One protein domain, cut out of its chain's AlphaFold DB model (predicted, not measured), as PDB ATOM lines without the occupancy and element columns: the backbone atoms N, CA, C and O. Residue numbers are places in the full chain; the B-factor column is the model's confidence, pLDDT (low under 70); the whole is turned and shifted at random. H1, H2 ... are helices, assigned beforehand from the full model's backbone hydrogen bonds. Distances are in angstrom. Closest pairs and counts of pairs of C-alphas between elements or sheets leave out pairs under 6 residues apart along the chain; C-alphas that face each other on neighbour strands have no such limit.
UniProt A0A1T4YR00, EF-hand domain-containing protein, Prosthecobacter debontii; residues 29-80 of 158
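AT A GLANCE: This is residues 29 to 80 of the 158 residues of the protein "EF-hand domain-containing protein" of Prosthecobacter debontii (UniProt A0A1T4YR00). Look for a flat, open hook: long H1 makes one side, short H2 turns the corner at its far end, and H3 folds back toward H1. Residues 29 to 36 of H1 stick out. The 52 printed residues, with three named helices and no named strand, are all helix in class and loose, radius of gyration of the C-alphas 13.2 A, spanning 42 by 24 by 10 A.

HOW THE PARTS SIT: Start at H1, residues 29 to 50; H2, residues 52 to 59, is close but not clearly touching, Leu 48 and Leu 55 having the closest C-alphas, 6.9 A. H1, with residues 37 to 41 alone, only just touches residues 79 to 80 of H3, residues 69 to 80, with 3 pairs of C-alphas within 8 A, the closest Leu 41 and Gly 79, 7.6 A; they run opposite ways at a steep tilt of 44 degrees. H2 and H3 are close but not clearly touching, about perpendicular at 79 degrees, with closest C-alphas Leu 59 and Glu 71, 6.2 A. Every O i to N i+4 pair is within hydrogen-bond range in H2, 17 of 18 in H1 and 5 of 8 in H3.

IN THESE COORDINATES: Find C-alpha 29 at (11.243, 15.775, 16.889); H1 runs 31.9 A from there. H2 measures 10.6 A; H3 runs 17.6 A to C-alpha 80 at (15.246, 0.855, 19.545).

THE WHOLE: The C-alphas farthest apart, Gly 29 and Asp 64, are 42.2 A apart. The printed part has no cut and no long link; pLDDT is under 70 in 17 residues, among them 29 to 36 and 77 to 80.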
ATOM      1  N   GLY A  29      11.708  17.154  16.696       56.16
ATOM      2  CA  GLY A  29      11.243  15.775  16.889       56.16
ATOM      3  C   GLY A  29      12.309  14.696  16.648       56.16
ATOM      4  O   GLY A  29      12.134  13.552  17.073       56.16
ATOM      5  N   ARG A  30      13.403  15.013  15.941       58.56
ATOM      6  CA  ARG A  30      14.544  14.096  15.766       58.56
ATOM      7  C   ARG A  30      15.535  14.232  16.916       58.56
ATOM      8  O   ARG A  30      15.949  13.212  17.461       58.56
ATOM      9  N   GLU A  31      15.826  15.455  17.342       59.50
ATOM     10  CA  GLU A  31      16.680  15.719  18.505       59.50
ATOM     11  C   GLU A  31      16.061  15.194  19.805       59.50
ATOM     12  O   GLU A  31      16.755  14.591  20.624       59.50
ATOM     13  N   GLN A  32      14.741  15.322  19.970       62.22
ATOM     14  CA  GLN A  32      14.059  14.815  21.160       62.22
ATOM     15  C   GLN A  32      14.042  13.281  21.227       62.22
ATOM     16  O   GLN A  32      14.230  12.700  22.291       62.22
ATOM     17  N   ARG A  33      13.923  12.592  20.083       64.88
ATOM     18  CA  ARG A  33      14.089  11.128  20.031       64.88
ATOM     19  C   ARG A  33      15.517  10.700  20.361       64.88
ATOM     20  O   ARG A  33      15.709   9.696  21.036       64.88
ATOM     21  N   GLN A  34      16.509  11.474  19.929       64.31
ATOM     22  CA  GLN A  34      17.917  11.183  20.195       64.31
ATOM     23  C   GLN A  34      18.297  11.400  21.664       64.31
ATOM     24  O   GLN A  34      19.014  10.587  22.245       64.31
ATOM     25  N   THR A  35      17.816  12.480  22.274       66.00
ATOM     26  CA  THR A  35      18.047  12.778  23.696       66.00
ATOM     27  C   THR A  35      17.335  11.776  24.597       66.00
ATOM     28  O   THR A  35      17.967  11.248  25.510       66.00
ATOM     29  N   ASN A  36      16.090  11.409  24.274       66.12
ATOM     30  CA  ASN A  36      15.369  10.357  24.990       66.12
ATOM     31  C   ASN A  36      16.080   8.999  24.873       66.12
ATOM     32  O   ASN A  36      16.292   8.348  25.887       66.12
ATOM     33  N   ALA A  37      16.539   8.599  23.680       70.75
ATOM     34  CA  ALA A  37      17.279   7.344  23.505       70.75
ATOM     35  C   ALA A  37      18.591   7.307  24.314       70.75
ATOM     36  O   ALA A  37      18.926   6.283  24.908       70.75
ATOM     37  N   ARG A  38      19.327   8.427  24.383       68.94
ATOM     38  CA  ARG A  38      20.566   8.518  25.179       68.94
ATOM     39  C   ARG A  38      20.302   8.480  26.682       68.94
ATOM     40  O   ARG A  38      21.066   7.845  27.405       68.94
ATOM     41  N   ALA A  39      19.237   9.129  27.148       71.69
ATOM     42  CA  ALA A  39      18.840   9.086  28.553       71.69
ATOM     43  C   ALA A  39      18.456   7.659  28.981       71.69
ATOM     44  O   ALA A  39      18.967   7.172  29.989       71.69
ATOM     45  N   SER A  40      17.661   6.957  28.166       70.00
ATOM     46  CA  SER A  40      17.293   5.556  28.408       70.00
ATOM     47  C   SER A  40      18.512   4.633  28.450       70.00
ATOM     48  O   SER A  40      18.586   3.740  29.287       70.00
ATOM     49  N   LEU A  41      19.501   4.865  27.582       70.69
ATOM     50  CA  LEU A  41      20.712   4.047  27.528       70.69
ATOM     51  C   LEU A  41      21.598   4.236  28.768       70.69
ATOM     52  O   LEU A  41      22.110   3.257  29.303       70.69
ATOM     53  N   ASN A  42      21.729   5.467  29.274       75.31
ATOM     54  CA  ASN A  42      22.435   5.725  30.532       75.31
ATOM     55  C   ASN A  42      21.733   5.081  31.735       75.31
ATOM     56  O   ASN A  42      22.408   4.606  32.644       75.31
ATOM     57  N   GLN A  43      20.399   5.036  31.741       69.94
ATOM     58  CA  GLN A  43      19.639   4.382  32.805       69.94
ATOM     59  C   GLN A  43      19.858   2.864  32.801       69.94
ATOM     60  O   GLN A  43      20.192   2.303  33.840       69.94
ATOM     61  N   VAL A  44      19.781   2.225  31.629       68.50
ATOM     62  CA  VAL A  44      20.075   0.789  31.479       68.50
ATOM     63  C   VAL A  44      21.525   0.477  31.863       68.50
ATOM     64  O   VAL A  44      21.777  -0.522  32.527       68.50
ATOM     65  N   MET A  45      22.482   1.341  31.508       72.75
ATOM     66  CA  MET A  45      23.888   1.169  31.897       72.75
ATOM     67  C   MET A  45      24.112   1.321  33.404       72.75
ATOM     68  O   MET A  45      24.930   0.602  33.967       72.75
ATOM     69  N   ASN A  46      23.384   2.220  34.070       73.38
ATOM     70  CA  ASN A  46      23.458   2.360  35.522       73.38
ATOM     71  C   ASN A  46      22.820   1.147  36.224       73.38
ATOM     72  O   ASN A  46      23.339   0.665  37.222       73.38
ATOM     73  N   GLU A  47      21.734   0.593  35.687       62.53
ATOM     74  CA  GLU A  47      21.096  -0.617  36.231       62.53
ATOM     75  C   GLU A  47      21.969  -1.871  36.015       62.53
ATOM     76  O   GLU A  47      22.125  -2.671  36.933       62.53
ATOM     77  N   LEU A  48      22.657  -1.972  34.868       64.69
ATOM     78  CA  LEU A  48      23.702  -2.978  34.607       64.69
ATOM     79  C   LEU A  48      24.888  -2.883  35.573       64.69
ATOM     80  O   LEU A  48      25.516  -3.897  35.863       64.69
ATOM     81  N   GLN A  49      25.219  -1.678  36.043       72.31
ATOM     82  CA  GLN A  49      26.308  -1.471  37.000       72.31
ATOM     83  C   GLN A  49      25.902  -1.771  38.442       72.31
ATOM     84  O   GLN A  49      26.752  -2.202  39.216       72.31
ATOM     85  N   ASN A  50      24.639  -1.533  38.799       75.12
ATOM     86  CA  ASN A  50      24.171  -1.741  40.165       75.12
ATOM     87  C   ASN A  50      23.776  -3.201  40.419       75.12
ATOM     88  O   ASN A  50      24.137  -3.724  41.466       75.12
ATOM     89  N   ASP A  51      23.129  -3.875  39.459       79.06
ATOM     90  CA  ASP A  51      22.610  -5.237  39.654       79.06
ATOM     91  C   ASP A  51      22.689  -6.090  38.369       79.06
ATOM     92  O   ASP A  51      21.663  -6.423  37.757       79.06
ATOM     93  N   PRO A  52      23.903  -6.489  37.934       79.19
ATOM     94  CA  PRO A  52      24.077  -7.319  36.743       79.19
ATOM     95  C   PRO A  52      23.393  -8.688  36.873       79.19
ATOM     96  O   PRO A  52      22.897  -9.204  35.875       79.19
ATOM     97  N   GLU A  53      23.314  -9.245  38.087       81.50
ATOM     98  CA  GLU A  53      22.654 -10.530  38.365       81.50
ATOM     99  C   GLU A  53      21.147 -10.459  38.095       81.50
ATOM    100  O   GLU A  53      20.612 -11.267  37.343       81.50
ATOM    101  N   THR A  54      20.468  -9.422  38.595       82.62
ATOM    102  CA  THR A  54      19.016  -9.263  38.401       82.62
ATOM    103  C   THR A  54      18.652  -9.083  36.928       82.62
ATOM    104  O   THR A  54      17.601  -9.536  36.471       82.62
ATOM    105  N   LEU A  55      19.501  -8.395  36.158       79.69
ATOM    106  CA  LEU A  55      19.300  -8.253  34.719       79.69
ATOM    107  C   LEU A  55      19.579  -9.556  33.981       79.69
ATOM    108  O   LEU A  55      18.811  -9.902  33.090       79.69
ATOM    109  N   PHE A  56      20.627 -10.283  34.359       85.81
ATOM    110  CA  PHE A  56      20.936 -11.582  33.781       85.81
ATOM    111  C   PHE A  56      19.785 -12.574  33.991       85.81
ATOM    112  O   PHE A  56      19.286 -13.120  33.012       85.81
ATOM    113  N   ASP A  57      19.265 -12.689  35.214       87.12
ATOM    114  CA  ASP A  57      18.132 -13.565  35.554       87.12
ATOM    115  C   ASP A  57      16.849 -13.217  34.783       87.12
ATOM    116  O   ASP A  57      16.017 -14.072  34.484       87.12
ATOM    117  N   ARG A  58      16.657 -11.937  34.438       83.81
ATOM    118  CA  ARG A  58      15.524 -11.496  33.603       83.81
ATOM    119  C   ARG A  58      15.676 -11.894  32.135       83.81
ATOM    120  O   ARG A  58      14.680 -11.921  31.406       83.81
ATOM    121  N   LEU A  59      16.906 -12.114  31.686       85.06
ATOM    122  CA  LEU A  59      17.258 -12.341  30.290       85.06
ATOM    123  C   LEU A  59      17.464 -13.823  29.979       85.06
ATOM    124  O   LEU A  59      17.017 -14.263  28.920       85.06
ATOM    125  N   ASP A  60      18.078 -14.556  30.903       89.00
ATOM    126  CA  ASP A  60      18.257 -16.005  30.891       89.00
ATOM    127  C   ASP A  60      16.941 -16.686  31.296       89.00
ATOM    128  O   ASP A  60      16.644 -16.937  32.468       89.00
ATOM    129  N   ARG A  61      16.083 -16.932  30.302       88.44
ATOM    130  CA  ARG A  61      14.724 -17.442  30.539       88.44
ATOM    131  C   ARG A  61      14.717 -18.909  30.918       88.44
ATOM    132  O   ARG A  61      13.768 -19.361  31.560       88.44
ATOM    133  N   ASN A  62      15.697 -19.660  30.433       92.00
ATOM    134  CA  ASN A  62      15.869 -21.068  30.754       92.00
ATOM    135  C   ASN A  62      16.707 -21.285  32.020       92.00
ATOM    136  O   ASN A  62      16.753 -22.419  32.496       92.00
ATOM    137  N   SER A  63      17.285 -20.221  32.587       91.50
ATOM    138  CA  SER A  63      18.090 -20.243  33.809       91.50
ATOM    139  C   SER A  63      19.242 -21.245  33.718       91.50
ATOM    140  O   SER A  63      19.514 -21.987  34.666       91.50
ATOM    141  N   ASP A  64      19.878 -21.324  32.547       93.00
ATOM    142  CA  ASP A  64      20.999 -22.236  32.299       93.00
ATOM    143  C   ASP A  64      22.369 -21.599  32.588       93.00
ATOM    144  O   ASP A  64      23.406 -22.263  32.476       93.00
ATOM    145  N   GLY A  65      22.372 -20.327  32.998       92.19
ATOM    146  CA  GLY A  65      23.562 -19.546  33.291       92.19
ATOM    147  C   GLY A  65      24.230 -18.963  32.045       92.19
ATOM    148  O   GLY A  65      25.360 -18.481  32.140       92.19
ATOM    149  N   GLN A  66      23.586 -19.014  30.874       93.50
ATOM    150  CA  GLN A  66      24.111 -18.513  29.606       93.50
ATOM    151  C   GLN A  66      23.034 -17.747  28.825       93.50
ATOM    152  O   GLN A  66      21.863 -18.083  28.833       93.50
ATOM    153  N   LEU A  67      23.437 -16.705  28.090       89.31
ATOM    154  CA  LEU A  67      22.528 -16.015  27.172       89.31
ATOM    155  C   LEU A  67      22.670 -16.591  25.769       89.31
ATOM    156  O   LEU A  67      23.710 -16.433  25.121       89.31
ATOM    157  N   SER A  68      21.600 -17.205  25.272       91.62
ATOM    158  CA  SER A  68      21.501 -17.581  23.864       91.62
ATOM    159  C   SER A  68      21.459 -16.342  22.959       91.62
ATOM    160  O   SER A  68      21.151 -15.220  23.376       91.62
ATOM    161  N   LYS A  69      21.752 -16.525  21.668       89.12
ATOM    162  CA  LYS A  69      21.716 -15.434  20.679       89.12
ATOM    163  C   LYS A  69      20.321 -14.811  20.586       89.12
ATOM    164  O   LYS A  69      20.181 -13.604  20.381       89.12
ATOM    165  N   GLU A  70      19.299 -15.640  20.738       87.06
ATOM    166  CA  GLU A  70      17.892 -15.271  20.712       87.06
ATOM    167  C   GLU A  70      17.505 -14.439  21.943       87.06
ATOM    168  O   GLU A  70      16.743 -13.479  21.813       87.06
ATOM    169  N   GLU A  71      18.043 -14.763  23.121       87.75
ATOM    170  CA  GLU A  71      17.845 -13.990  24.354       87.75
ATOM    171  C   GLU A  71      18.590 -12.661  24.306       87.75
ATOM    172  O   GLU A  71      18.003 -11.607  24.565       87.75
ATOM    173  N   PHE A  72      19.845 -12.679  23.859       86.88
ATOM    174  CA  PHE A  72      20.642 -11.471  23.688       86.88
ATOM    175  C   PHE A  72      20.015 -10.501  22.671       86.88
ATOM    176  O   PHE A  72      19.936  -9.293  22.910       86.88
ATOM    177  N   GLY A  73      19.493 -11.021  21.556       83.81
ATOM    178  CA  GLY A  73      18.859 -10.218  20.507       83.81
ATOM    179  C   GLY A  73      17.623  -9.439  20.976       83.81
ATOM    180  O   GLY A  73      17.309  -8.380  20.428       83.81
ATOM    181  N   ARG A  74      16.936  -9.910  22.026       77.56
ATOM    182  CA  ARG A  74      15.800  -9.184  22.618       77.56
ATOM    183  C   ARG A  74      16.243  -7.890  23.290       77.56
ATOM    184  O   ARG A  74      15.503  -6.916  23.232       77.56
ATOM    185  N   ILE A  75      17.446  -7.840  23.856       73.31
ATOM    186  CA  ILE A  75      17.995  -6.646  24.516       73.31
ATOM    187  C   ILE A  75      18.350  -5.593  23.470       73.31
ATOM    188  O   ILE A  75      17.962  -4.431  23.581       73.31
ATOM    189  N   THR A  76      19.050  -6.016  22.417       71.06
ATOM    190  CA  THR A  76      19.531  -5.108  21.371       71.06
ATOM    191  C   THR A  76      18.389  -4.531  20.538       71.06
ATOM    192  O   THR A  76      18.473  -3.381  20.119       71.06
ATOM    193  N   ASN A  77      17.305  -5.290  20.344       64.31
ATOM    194  CA  ASN A  77      16.117  -4.804  19.639       64.31
ATOM    195  C   ASN A  77      15.179  -3.984  20.544       64.31
ATOM    196  O   ASN A  77      14.566  -3.027  20.073       64.31
ATOM    197  N   SER A  78      15.108  -4.280  21.848       60.44
ATOM    198  CA  SER A  78      14.289  -3.490  22.788       60.44
ATOM    199  C   SER A  78      14.838  -2.072  23.002       60.44
ATOM    200  O   SER A  78      14.069  -1.153  23.276       60.44
ATOM    201  N   GLY A  79      16.140  -1.851  22.785       51.16
ATOM    202  CA  GLY A  79      16.758  -0.521  22.847       51.16
ATOM    203  C   GLY A  79      16.333   0.462  21.744       51.16
ATOM    204  O   GLY A  79      16.663   1.642  21.848       51.16
ATOM    205  N   VAL A  80      15.611   0.015  20.706       49.00
ATOM    206  CA  VAL A  80      15.246   0.855  19.545       49.00
ATOM    207  C   VAL A  80      13.740   1.121  19.419       49.00
ATOM    208  O   VAL A  80      13.365   2.144  18.850       49.00
TER     209      VAL A  80